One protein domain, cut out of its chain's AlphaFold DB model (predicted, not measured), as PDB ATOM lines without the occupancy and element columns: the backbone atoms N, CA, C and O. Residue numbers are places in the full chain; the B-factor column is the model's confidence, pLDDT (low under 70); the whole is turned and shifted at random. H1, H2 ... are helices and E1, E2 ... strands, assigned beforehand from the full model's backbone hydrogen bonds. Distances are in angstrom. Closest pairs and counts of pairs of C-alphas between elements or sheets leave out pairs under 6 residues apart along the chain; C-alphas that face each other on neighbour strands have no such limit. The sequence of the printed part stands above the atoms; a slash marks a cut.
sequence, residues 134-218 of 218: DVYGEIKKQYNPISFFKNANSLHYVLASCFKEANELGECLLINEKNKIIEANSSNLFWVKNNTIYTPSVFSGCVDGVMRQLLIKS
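What this domain is: This is residues 134 to 218 of the 218 residues of a protein of Saccharicrinis fermentans DSM 9555 = JCM 21142 (UniProt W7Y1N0). What would one see first? A small twisted sheet of three strands, E1, E2 and E3, has helix H1 covering one of its faces; toward the other end of the longest axis lie a short hairpin, E4 and E5, and a short helix, H2, apart from that sheet. A long link with no named element, residues 142 to 154, joins E1 to H1, and another long link, residues 199 to 209, joins E5 to H2. What is it made of, and how large is it? The 85 printed residues hold two named helices and five named strands in the order E1, H1, E2, E3, E4, E5, H2; the class is mixed, helices and strands, with one mixed sheet in the order E1, E2, E3 and one antiparallel sheet of E4 and E5. The whole is compact, with a radius of gyration of the C-alphas of 12.8 A and spans of 36 by 29 by 22 A.

How they stand to each other: How do the strands of the larger sheet pair? E1, residues 134 to 141, is an edge strand and bends by 93 degrees at residue 138; its parallel neighbour is the inner strand E2, residues 171 to 176, with N 136 and O 173 2.9 A apart and N 141 and O 175 2.9 A apart, within hydrogen-bond range. E2 and the other edge strand E3, residues 181 to 184, form an antiparallel hairpin, with N 174 and O 183 2.8 A apart, within hydrogen-bond range. The sheet is only just strongly twisted, its C-alphas lying up to 4.2 A off the best plane. Where is the first helix? H1, residues 155 to 166, is on the sheet at a height of 8.0 A, over E1 and E2, and runs along the strands at 20 degrees to E1 on the local plane; this gives two layers, a helix on one face of a sheet. The closest C-alphas of H1 and E1 are those of Ala 160 and Tyr 136, 5.8 A apart, and those of H1 and E2 are Lys 164 and Cys 172, 5.7 A apart. E1, H1 and E2 form a strand-helix-strand unit, two parallel neighbour strands with a helix between them along the chain, and its crossover is right-handed. What of the remaining elements? E4, residues 191 to 193, and E5, residues 196 to 198, form an antiparallel hairpin, with N 198 and O 191 2.8 A apart, within hydrogen-bond range. H2, residues 210 to 217, is not on the larger sheet and is apart from H1 and from E4. In H1 and H2 every O i to N i+4 pair is within hydrogen-bond range.

Where its parts are: Where does the first element begin, and how long are the longer ones? E1 begins at C-alpha 134, at (30.222, 0.128, 14.068), and measures 15.7 A from first to last C-alpha. H1 measures 16.4 A, E2 16.8 A and H2 10.9 A. Where does the last element end? H2 ends at C-alpha 217, at (17.695, -24.441, 6.545).

The domain as a whole: How far does it reach? The two C-alphas farthest apart are those of Ala 152 and Asn 194, 37.5 A apart. Is the printed part unbroken, and which links are long? The printed part has no cut and ends at the chain's last residue, 218; the long links are E1 to H1, with 13 residues, and E5 to H2, with 11. How confident is the model? The mean pLDDT of the printed part is 95.4, and residue 218 alone is under 70.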
ATOM      1  N   ASP A 134      29.812  -0.768  15.149       98.00
ATOM      2  CA  ASP A 134      30.222   0.128  14.068       98.00
ATOM      3  C   ASP A 134      30.983  -0.652  12.983       98.00
ATOM      4  O   ASP A 134      31.255  -1.852  13.130       98.00
ATOM      5  N   VAL A 135      31.295   0.005  11.871       98.25
ATOM      6  CA  VAL A 135      31.904  -0.583  10.680       98.25
ATOM      7  C   VAL A 135      33.408  -0.325  10.654       98.25
ATOM      8  O   VAL A 135      33.855   0.810  10.524       98.25
ATOM      9  N   TYR A 136      34.200  -1.397  10.665       98.00
ATOM     10  CA  TYR A 136      35.636  -1.313  10.413       98.00
ATOM     11  C   TYR A 136      35.913  -1.342   8.908       98.00
ATOM     12  O   TYR A 136      35.631  -2.329   8.221       98.00
ATOM     13  N   GLY A 137      36.457  -0.235   8.396       95.88
ATOM     14  CA  GLY A 137      36.657  -0.012   6.963       95.88
ATOM     15  C   GLY A 137      38.107   0.011   6.474       95.88
ATOM     16  O   GLY A 137      38.309   0.079   5.263       95.88
ATOM     17  N   GLU A 138      39.102  -0.034   7.367       96.00
ATOM     18  CA  GLU A 138      40.513   0.158   6.992       96.00
ATOM     19  C   GLU A 138      41.084  -1.038   6.218       96.00
ATOM     20  O   GLU A 138      41.659  -0.862   5.145       96.00
ATOM     21  N   ILE A 139      40.890  -2.263   6.726       95.94
ATOM     22  CA  ILE A 139      41.273  -3.499   6.033       95.94
ATOM     23  C   ILE A 139      40.018  -4.243   5.601       95.94
ATOM     24  O   ILE A 139      39.282  -4.813   6.408       95.94
ATOM     25  N   LYS A 140      39.800  -4.267   4.289       95.75
ATOM     26  CA  LYS A 140      38.655  -4.934   3.675       95.75
ATOM     27  C   LYS A 140      38.919  -6.424   3.543       95.75
ATOM     28  O   LYS A 140      40.009  -6.860   3.172       95.75
ATOM     29  N   LYS A 141      37.895  -7.233   3.806       95.00
ATOM     30  CA  LYS A 141      37.997  -8.677   3.612       95.00
ATOM     31  C   LYS A 141      37.753  -9.024   2.145       95.00
ATOM     32  O   LYS A 141      36.680  -8.777   1.593       95.00
ATOM     33  N   GLN A 142      38.745  -9.644   1.522       91.19
ATOM     34  CA  GLN A 142      38.680 -10.039   0.120       91.19
ATOM     35  C   GLN A 142      37.919 -11.349  -0.069       91.19
ATOM     36  O   GLN A 142      38.071 -12.303   0.697       91.19
ATOM     37  N   TYR A 143      37.134 -11.409  -1.144       93.00
ATOM     38  CA  TYR A 143      36.640 -12.681  -1.650       93.00
ATOM     39  C   TYR A 143      37.770 -13.416  -2.368       93.00
ATOM     40  O   TYR A 143      38.435 -12.863  -3.243       93.00
ATOM     41  N   ASN A 144      37.941 -14.686  -2.031       91.81
ATOM     42  CA  ASN A 144      38.754 -15.630  -2.781       91.81
ATOM     43  C   ASN A 144      38.216 -17.055  -2.534       91.81
ATOM     44  O   ASN A 144      37.403 -17.254  -1.626       91.81
ATOM     45  N   PRO A 145      38.652 -18.076  -3.294       90.19
ATOM     46  CA  PRO A 145      38.141 -19.444  -3.151       90.19
ATOM     47  C   PRO A 145      38.356 -20.106  -1.778       90.19
ATOM     48  O   PRO A 145      37.874 -21.217  -1.574       90.19
ATOM     49  N   ILE A 146      39.062 -19.455  -0.844       92.62
ATOM     50  CA  ILE A 146      39.258 -19.930   0.531       92.62
ATOM     51  C   ILE A 146      38.687 -18.981   1.602       92.62
ATOM     52  O   ILE A 146      38.726 -19.307   2.789       92.62
ATOM     53  N   SER A 147      38.110 -17.836   1.217       92.38
ATOM     54  CA  SER A 147      37.663 -16.784   2.146       92.38
ATOM     55  C   SER A 147      36.472 -17.203   3.008       92.38
ATOM     56  O   SER A 147      36.262 -16.659   4.094       92.38
ATOM     57  N   PHE A 148      35.694 -18.180   2.531       92.44
ATOM     58  CA  PHE A 148      34.544 -18.735   3.241       92.44
ATOM     59  C   PHE A 148      34.919 -19.811   4.274       92.44
ATOM     60  O   PHE A 148      34.051 -20.279   5.015       92.44
ATOM     61  N   PHE A 149      36.200 -20.183   4.374       95.75
ATOM     62  CA  PHE A 149      36.715 -21.060   5.424       95.75
ATOM     63  C   PHE A 149      37.318 -20.267   6.584       95.75
ATOM     64  O   PHE A 149      37.859 -19.175   6.410       95.75
ATOM     65  N   LYS A 150      37.310 -20.874   7.773       95.94
ATOM     66  CA  LYS A 150      38.081 -20.393   8.922       95.94
ATOM     67  C   LYS A 150      39.545 -20.790   8.755       95.94
ATOM     68  O   LYS A 150      39.935 -21.916   9.056       95.94
ATOM     69  N   ASN A 151      40.341 -19.860   8.245       94.50
ATOM     70  CA  ASN A 151      41.781 -20.019   8.068       94.50
ATOM     71  C   ASN A 151      42.567 -19.154   9.070       94.50
ATOM     72  O   ASN A 151      42.021 -18.223   9.662       94.50
ATOM     73  N   ALA A 152      43.845 -19.462   9.280       95.38
ATOM     74  CA  ALA A 152      44.679 -18.775  10.265       95.38
ATOM     75  C   ALA A 152      45.126 -17.359   9.844       95.38
ATOM     76  O   ALA A 152      45.625 -16.618  10.686       95.38
ATOM     77  N   ASN A 153      44.874 -16.929   8.600       94.19
ATOM     78  CA  ASN A 153      45.172 -15.575   8.110       94.19
ATOM     79  C   ASN A 153      44.076 -14.583   8.541       94.19
ATOM     80  O   ASN A 153      43.360 -13.986   7.738       94.19
ATOM     81  N   SER A 154      43.925 -14.444   9.858       93.50
ATOM     82  CA  SER A 154      42.823 -13.743  10.528       93.50
ATOM     83  C   SER A 154      43.146 -12.293  10.919       93.50
ATOM     84  O   SER A 154      42.436 -11.723  11.742       93.50
ATOM     85  N   LEU A 155      44.197 -11.678  10.356       95.12
ATOM     86  CA  LEU A 155      44.637 -10.327  10.751       95.12
ATOM     87  C   LEU A 155      43.534  -9.269  10.610       95.12
ATOM     88  O   LEU A 155      43.400  -8.420  11.479       95.12
ATOM     89  N   HIS A 156      42.692  -9.364   9.580       94.44
ATOM     90  CA  HIS A 156      41.544  -8.467   9.407       94.44
ATOM     91  C   HIS A 156      40.542  -8.551  10.575       94.44
ATOM     92  O   HIS A 156      40.008  -7.527  10.986       94.44
ATOM     93  N   TYR A 157      40.327  -9.735  11.165       96.56
ATOM     94  CA  TYR A 157      39.494  -9.880  12.365       96.56
ATOM     95  C   TYR A 157      40.177  -9.333  13.619       96.56
ATOM     96  O   TYR A 157      39.505  -8.777  14.487       96.56
ATOM     97  N   VAL A 158      41.500  -9.494  13.724       96.94
ATOM     98  CA  VAL A 158      42.286  -8.962  14.847       96.94
ATOM     99  C   VAL A 158      42.247  -7.437  14.830       96.94
ATOM    100  O   VAL A 158      41.867  -6.841  15.830       96.94
ATOM    101  N   LEU A 159      42.528  -6.810  13.686       97.81
ATOM    102  CA  LEU A 159      42.487  -5.354  13.544       97.81
ATOM    103  C   LEU A 159      41.076  -4.790  13.752       97.81
ATOM    104  O   LEU A 159      40.916  -3.816  14.484       97.81
ATOM    105  N   ALA A 160      40.041  -5.454  13.224       97.81
ATOM    106  CA  ALA A 160      38.654  -5.095  13.525       97.81
ATOM    107  C   ALA A 160      38.336  -5.210  15.028       97.81
ATOM    108  O   ALA A 160      37.564  -4.420  15.561       97.81
ATOM    109  N   SER A 161      38.942  -6.172  15.734       97.88
ATOM    110  CA  SER A 161      38.776  -6.318  17.186       97.88
ATOM    111  C   SER A 161      39.514  -5.225  17.967       97.88
ATOM    112  O   SER A 161      38.975  -4.749  18.960       97.88
ATOM    113  N   CYS A 162      40.684  -4.774  17.503       98.06
ATOM    114  CA  CYS A 162      41.371  -3.608  18.068       98.06
ATOM    115  C   CYS A 162      40.546  -2.327  17.877       98.06
ATOM    116  O   CYS A 162      40.369  -1.569  18.825       98.06
ATOM    117  N   PHE A 163      39.981  -2.114  16.683       98.38
ATOM    118  CA  PHE A 163      39.057  -1.006  16.427       98.38
ATOM    119  C   PHE A 163      37.824  -1.075  17.338       98.38
ATOM    120  O   PHE A 163      37.440  -0.074  17.938       98.38
ATOM    121  N   LYS A 164      37.235  -2.270  17.485       98.12
ATOM    122  CA  LYS A 164      36.115  -2.529  18.395       98.12
ATOM    123  C   LYS A 164      36.446  -2.112  19.833       98.12
ATOM    124  O   LYS A 164      35.633  -1.450  20.463       98.12
ATOM    125  N   GLU A 165      37.619  -2.485  20.342       98.12
ATOM    126  CA  GLU A 165      38.063  -2.120  21.695       98.12
ATOM    127  C   GLU A 165      38.320  -0.618  21.843       98.12
ATOM    128  O   GLU A 165      37.841  -0.020  22.800       98.12
ATOM    129  N   ALA A 166      39.001   0.006  20.878       98.19
ATOM    130  CA  ALA A 166      39.317   1.436  20.914       98.19
ATOM    131  C   ALA A 166      38.074   2.346  20.881       98.19
ATOM    132  O   ALA A 166      38.146   3.489  21.319       98.19
ATOM    133  N   ASN A 167      36.950   1.837  20.367       98.12
ATOM    134  CA  ASN A 167      35.680   2.558  20.252       98.12
ATOM    135  C   ASN A 167      34.592   2.014  21.200       98.12
ATOM    136  O   ASN A 167      33.417   2.325  21.017       98.12
ATOM    137  N   GLU A 168      34.957   1.178  22.181       97.88
ATOM    138  CA  GLU A 168      34.036   0.624  23.192       97.88
ATOM    139  C   GLU A 168      32.812  -0.111  22.597       97.88
ATOM    140  O   GLU A 168      31.700  -0.091  23.132       97.88
ATOM    141  N   LEU A 169      33.014  -0.796  21.469       97.69
ATOM    142  CA  LEU A 169      31.968  -1.514  20.745       97.69
ATOM    143  C   LEU A 169      31.804  -2.953  21.266       97.69
ATOM    144  O   LEU A 169      32.748  -3.610  21.711       97.69
ATOM    145  N   GLY A 170      30.590  -3.495  21.159       96.44
ATOM    146  CA  GLY A 170      30.301  -4.894  21.486       96.44
ATOM    147  C   GLY A 170      30.690  -5.870  20.370       96.44
ATOM    148  O   GLY A 170      31.150  -6.978  20.642       96.44
ATOM    149  N   GLU A 171      30.533  -5.454  19.116       95.94
ATOM    150  CA  GLU A 171      30.897  -6.186  17.894       95.94
ATOM    151  C   GLU A 171      31.248  -5.163  16.809       95.94
ATOM    152  O   GLU A 171      30.839  -4.003  16.877       95.94
ATOM    153  N   CYS A 172      31.998  -5.583  15.798       97.31
ATOM    154  CA  CYS A 172      32.381  -4.706  14.700       97.31
ATOM    155  C   CYS A 172      32.110  -5.364  13.351       97.31
ATOM    156  O   CYS A 172      32.474  -6.516  13.123       97.31
ATOM    157  N   LEU A 173      31.465  -4.624  12.453       98.12
ATOM    158  CA  LEU A 173      31.070  -5.089  11.130       98.12
ATOM    159  C   LEU A 173      32.221  -4.917  10.138       98.12
ATOM    160  O   LEU A 173      32.794  -3.839  10.012       98.12
ATOM    161  N   LEU A 174      32.524  -5.976   9.390       98.00
ATOM    162  CA  LEU A 174      33.527  -5.974   8.333       98.00
ATOM    163  C   LEU A 174      32.880  -5.722   6.977       98.00
ATOM    164  O   LEU A 174      31.799  -6.241   6.666       98.00
ATOM    165  N   ILE A 175      33.614  -5.001   6.133       97.94
ATOM    166  CA  ILE A 175      33.259  -4.777   4.735       97.94
ATOM    167  C   ILE A 175      34.188  -5.521   3.775       97.94
ATOM    168  O   ILE A 175      35.341  -5.824   4.084       97.94
ATOM    169  N   ASN A 176      33.676  -5.803   2.580       96.69
ATOM    170  CA  ASN A 176      34.481  -6.292   1.465       96.69
ATOM    171  C   ASN A 176      34.961  -5.159   0.545       96.69
ATOM    172  O   ASN A 176      34.596  -3.998   0.719       96.69
ATOM    173  N   GLU A 177      35.731  -5.510  -0.489       95.44
ATOM    174  CA  GLU A 177      36.261  -4.584  -1.512       95.44
ATOM    175  C   GLU A 177      35.187  -3.725  -2.207       95.44
ATOM    176  O   GLU A 177      35.470  -2.638  -2.702       95.44
ATOM    177  N   LYS A 178      33.926  -4.179  -2.206       96.12
ATOM    178  CA  LYS A 178      32.774  -3.456  -2.770       96.12
ATOM    179  C   LYS A 178      32.061  -2.572  -1.737       96.12
ATOM    180  O   LYS A 178      30.923  -2.162  -1.973       96.12
ATOM    181  N   ASN A 179      32.688  -2.326  -0.584       96.44
ATOM    182  CA  ASN A 179      32.136  -1.602   0.563       96.44
ATOM    183  C   ASN A 179      30.791  -2.168   1.051       96.44
ATOM    184  O   ASN A 179      29.928  -1.433   1.529       96.44
ATOM    185  N   LYS A 180      30.568  -3.479   0.889       97.25
ATOM    186  CA  LYS A 180      29.384  -4.158   1.429       97.25
ATOM    187  C   LYS A 180      29.730  -4.767   2.774       97.25
ATOM    188  O   LYS A 180      30.771  -5.400   2.887       97.25
ATOM    189  N   ILE A 181      28.834  -4.615   3.743       97.88
ATOM    190  CA  ILE A 181      28.895  -5.298   5.037       97.88
ATOM    191  C   ILE A 181      28.667  -6.802   4.809       97.88
ATOM    192  O   ILE A 181      27.699  -7.185   4.147       97.88
ATOM    193  N   ILE A 182      29.567  -7.651   5.315       97.12
ATOM    194  CA  ILE A 182      29.573  -9.091   4.989       97.12
ATOM    195  C   ILE A 182      29.496 -10.030   6.196       97.12
ATOM    196  O   ILE A 182      28.903 -11.104   6.100       97.12
ATOM    197  N   GLU A 183      30.094  -9.655   7.316       97.38
ATOM    198  CA  GLU A 183      30.091 -10.375   8.589       97.38
ATOM    199  C   GLU A 183      30.615  -9.432   9.671       97.38
ATOM    200  O   GLU A 183      30.969  -8.293   9.375       97.38
ATOM    201  N   ALA A 184      30.645  -9.890  10.910       97.12
ATOM    202  CA  ALA A 184      31.217  -9.165  12.027       97.12
ATOM    203  C   ALA A 184      32.540  -9.819  12.470       97.12
ATOM    204  O   ALA A 184      32.932 -10.864  11.935       97.12
ATOM    205  N   ASN A 185      33.268  -9.215  13.411       95.12
ATOM    206  CA  ASN A 185      34.636  -9.633  13.734       95.12
ATOM    207  C   ASN A 185      34.704 -11.032  14.357       95.12
ATOM    208  O   ASN A 185      35.754 -11.676  14.296       95.12
ATOM    209  N   SER A 186      33.591 -11.530  14.906       93.56
ATOM    210  CA  SER A 186      33.513 -12.891  15.443       93.56
ATOM    211  C   SER A 186      32.267 -13.691  15.038       93.56
ATOM    212  O   SER A 186      32.109 -14.843  15.459       93.56
ATOM    213  N   SER A 187      31.398 -13.138  14.185       95.31
ATOM    214  CA  SER A 187      30.085 -13.716  13.879       95.31
ATOM    215  C   SER A 187      29.604 -13.426  12.450       95.31
ATOM    216  O   SER A 187      30.032 -12.477  11.803       95.31
ATOM    217  N   ASN A 188      28.705 -14.264  11.922       97.00
ATOM    218  CA  ASN A 188      27.952 -13.912  10.714       97.00
ATOM    219  C   ASN A 188      26.795 -12.981  11.078       97.00
ATOM    220  O   ASN A 188      26.268 -13.064  12.185       97.00
ATOM    221  N   LEU A 189      26.342 -12.173  10.118       96.06
ATOM    222  CA  LEU A 189      25.223 -11.256  10.317       96.06
ATOM    223  C   LEU A 189      23.967 -11.685   9.557       96.06
ATOM    224  O   LEU A 189      24.029 -12.241   8.454       96.06
ATOM    225  N   PHE A 190      22.832 -11.364  10.163       96.94
ATOM    226  CA  PHE A 190      21.496 -11.458   9.597       96.94
ATOM    227  C   PHE A 190      20.755 -10.155   9.904       96.94
ATOM    228  O   PHE A 190      20.996  -9.548  10.947       96.94
ATOM    229  N   TRP A 191      19.853  -9.729   9.027       96.38
ATOM    230  CA  TRP A 191      18.964  -8.597   9.294       96.38
ATOM    231  C   TRP A 191      17.545  -8.899   8.828       96.38
ATOM    232  O   TRP A 191      17.337  -9.712   7.930       96.38
ATOM    233  N   VAL A 192      16.569  -8.235   9.440       96.56
ATOM    234  CA  VAL A 192      15.151  -8.399   9.113       96.56
ATOM    235  C   VAL A 192      14.638  -7.118   8.477       96.56
ATOM    236  O   VAL A 192      14.832  -6.029   9.012       96.56
ATOM    237  N   LYS A 193      13.974  -7.237   7.328       97.25
ATOM    238  CA  LYS A 193      13.261  -6.132   6.679       97.25
ATOM    239  C   LYS A 193      11.978  -6.666   6.062       97.25
ATOM    240  O   LYS A 193      12.026  -7.635   5.313       97.25
ATOM    241  N   ASN A 194      10.842  -6.032   6.360       96.94
ATOM    242  CA  ASN A 194       9.522  -6.416   5.843       96.94
ATOM    243  C   ASN A 194       9.235  -7.919   6.025       96.94
ATOM    244  O   ASN A 194       8.948  -8.626   5.064       96.94
ATOM    245  N   ASN A 195       9.402  -8.417   7.255       95.50
ATOM    246  CA  ASN A 195       9.213  -9.828   7.618       95.50
ATOM    247  C   ASN A 195      10.087 -10.835   6.837       95.50
ATOM    248  O   ASN A 195       9.814 -12.029   6.837       95.50
ATOM    249  N   THR A 196      11.141 -10.359   6.168       95.25
ATOM    250  CA  THR A 196      12.100 -11.186   5.433       95.25
ATOM    251  C   THR A 196      13.453 -11.119   6.125       95.25
ATOM    252  O   THR A 196      13.936 -10.027   6.440       95.25
ATOM    253  N   ILE A 197      14.061 -12.281   6.358       95.81
ATOM    254  CA  ILE A 197      15.414 -12.401   6.902       95.81
ATOM    255  C   ILE A 197      16.408 -12.414   5.743       95.81
ATOM    256  O   ILE A 197      16.259 -13.161   4.779       95.81
ATOM    257  N   TYR A 198      17.457 -11.617   5.869       96.69
ATOM    258  CA  TYR A 198      18.535 -11.522   4.902       96.69
ATOM    259  C   TYR A 198      19.872 -11.819   5.576       96.69
ATOM    260  O   TYR A 198      20.068 -11.558   6.761       96.69
ATOM    261  N   THR A 199      20.822 -12.329   4.800       97.69
ATOM    262  CA  THR A 199      22.220 -12.498   5.202       97.69
ATOM    263  C   THR A 199      23.103 -12.354   3.963       97.69
ATOM    264  O   THR A 199      22.649 -12.679   2.859       97.69
ATOM    265  N   PRO A 200      24.353 -11.878   4.082       96.62
ATOM    266  CA  PRO A 200      25.231 -11.764   2.930       96.62
ATOM    267  C   PRO A 200      25.492 -13.135   2.293       96.62
ATOM    268  O   PRO A 200      25.575 -14.169   2.968       96.62
ATOM    269  N   SER A 201      25.630 -13.148   0.968       94.94
ATOM    270  CA  SER A 201      26.091 -14.334   0.241       94.94
ATOM    271  C   SER A 201      27.535 -14.650   0.630       94.94
ATOM    272  O   SER A 201      28.342 -13.728   0.749       94.94
ATOM    273  N   VAL A 202      27.895 -15.932   0.744       94.56
ATOM    274  CA  VAL A 202      29.284 -16.365   1.008       94.56
ATOM    275  C   VAL A 202      30.256 -15.915  -0.091       94.56
ATOM    276  O   VAL A 202      31.428 -15.665   0.176       94.56
ATOM    277  N   PHE A 203      29.754 -15.685  -1.310       94.06
ATOM    278  CA  PHE A 203      30.517 -15.088  -2.414       94.06
ATOM    279  C   PHE A 203      30.845 -13.600  -2.203       94.06
ATOM    280  O   PHE A 203      31.589 -13.010  -2.979       94.06
ATOM    281  N   SER A 204      30.324 -12.985  -1.139       94.00
ATOM    282  CA  SER A 204      30.732 -11.645  -0.702       94.00
ATOM    283  C   SER A 204      32.050 -11.666   0.071       94.00
ATOM    284  O   SER A 204      32.606 -10.600   0.319       94.00
ATOM    285  N   GLY A 205      32.543 -12.853   0.445       94.25
ATOM    286  CA  GLY A 205      33.804 -13.046   1.151       94.25
ATOM    287  C   GLY A 205      33.659 -13.487   2.604       94.25
ATOM    288  O   GLY A 205      34.678 -13.802   3.204       94.25
ATOM    289  N   CYS A 206      32.453 -13.550   3.180       95.88
ATOM    290  CA  CYS A 206      32.245 -13.976   4.570       95.88
ATOM    291  C   CYS A 206      32.435 -15.485   4.778       95.88
ATOM    292  O   CYS A 206      32.352 -16.282   3.842       95.88
ATOM    293  N   VAL A 207      32.688 -15.881   6.027       96.75
ATOM    294  CA  VAL A 207      32.788 -17.287   6.426       96.75
ATOM    295  C   VAL A 207      31.435 -17.969   6.264       96.75
ATOM    296  O   VAL A 207      30.411 -17.466   6.727       96.75
ATOM    297  N   ASP A 208      31.426 -19.168   5.686       96.25
ATOM    298  CA  ASP A 208      30.229 -20.001   5.593       96.25
ATOM    299  C   ASP A 208      29.939 -20.679   6.945       96.25
ATOM    300  O   ASP A 208      30.275 -21.844   7.172       96.25
ATOM    301  N   GLY A 209      29.423 -19.901   7.904       96.94
ATOM    302  CA  GLY A 209      29.178 -20.297   9.291       96.94
ATOM    303  C   GLY A 209      28.291 -21.529   9.460       96.94
ATOM    304  O   GLY A 209      27.265 -21.648   8.804       96.94
ATOM    305  N   VAL A 210      28.611 -22.397  10.427       97.06
ATOM    306  CA  VAL A 210      27.756 -23.553  10.756       97.06
ATOM    307  C   VAL A 210      26.399 -23.093  11.287       97.06
ATOM    308  O   VAL A 210      25.373 -23.524  10.778       97.06
ATOM    309  N   MET A 211      26.376 -22.141  12.230       95.06
ATOM    310  CA  MET A 211      25.116 -21.556  12.713       95.06
ATOM    311  C   MET A 211      24.343 -20.846  11.600       95.06
ATOM    312  O   MET A 211      23.130 -20.989  11.515       95.06
ATOM    313  N   ARG A 212      25.044 -20.148  10.696       96.19
ATOM    314  CA  ARG A 212      24.434 -19.538   9.509       96.19
ATOM    315  C   ARG A 212      23.744 -20.590   8.630       96.19
ATOM    316  O   ARG A 212      22.608 -20.381   8.228       96.19
ATOM    317  N   GLN A 213      24.400 -21.718   8.352       95.25
ATOM    318  CA  GLN A 213      23.812 -22.810   7.565       95.25
ATOM    319  C   GLN A 213      22.588 -23.434   8.237       95.25
ATOM    320  O   GLN A 213      21.652 -23.808   7.538       95.25
ATOM    321  N   LEU A 214      22.596 -23.560   9.567       94.69
ATOM    322  CA  LEU A 214      21.449 -24.069  10.319       94.69
ATOM    323  C   LEU A 214      20.255 -23.118  10.209       94.69
ATOM    324  O   LEU A 214      19.176 -23.574   9.858       94.69
ATOM    325  N   LEU A 215      20.475 -21.812  10.406       93.19
ATOM    326  CA  LEU A 215      19.423 -20.789  10.334       93.19
ATOM    327  C   LEU A 215      18.813 -20.616   8.934       93.19
ATOM    328  O   LEU A 215      17.666 -20.210   8.813       93.19
ATOM    329  N   ILE A 216      19.570 -20.892   7.869       92.25
ATOM    330  CA  ILE A 216      19.058 -20.822   6.487       92.25
ATOM    331  C   ILE A 216      18.201 -22.049   6.134       92.25
ATOM    332  O   ILE A 216      17.375 -21.976   5.231       92.25
ATOM    333  N   LYS A 217      18.428 -23.189   6.796       83.94
ATOM    334  CA  LYS A 217      17.695 -24.441   6.545       83.94
ATOM    335  C   LYS A 217      16.430 -24.592   7.394       83.94
ATOM    336  O   LYS A 217      15.635 -25.476   7.090       83.94
ATOM    337  N   SER A 218      16.329 -23.828   8.481       64.44
ATOM    338  CA  SER A 218      15.226 -23.858   9.448       64.44
ATOM    339  C   SER A 218      13.975 -23.132   8.980       64.44
ATOM    340  O   SER A 218      14.109 -22.218   8.140       64.44
TER     341      SER A 218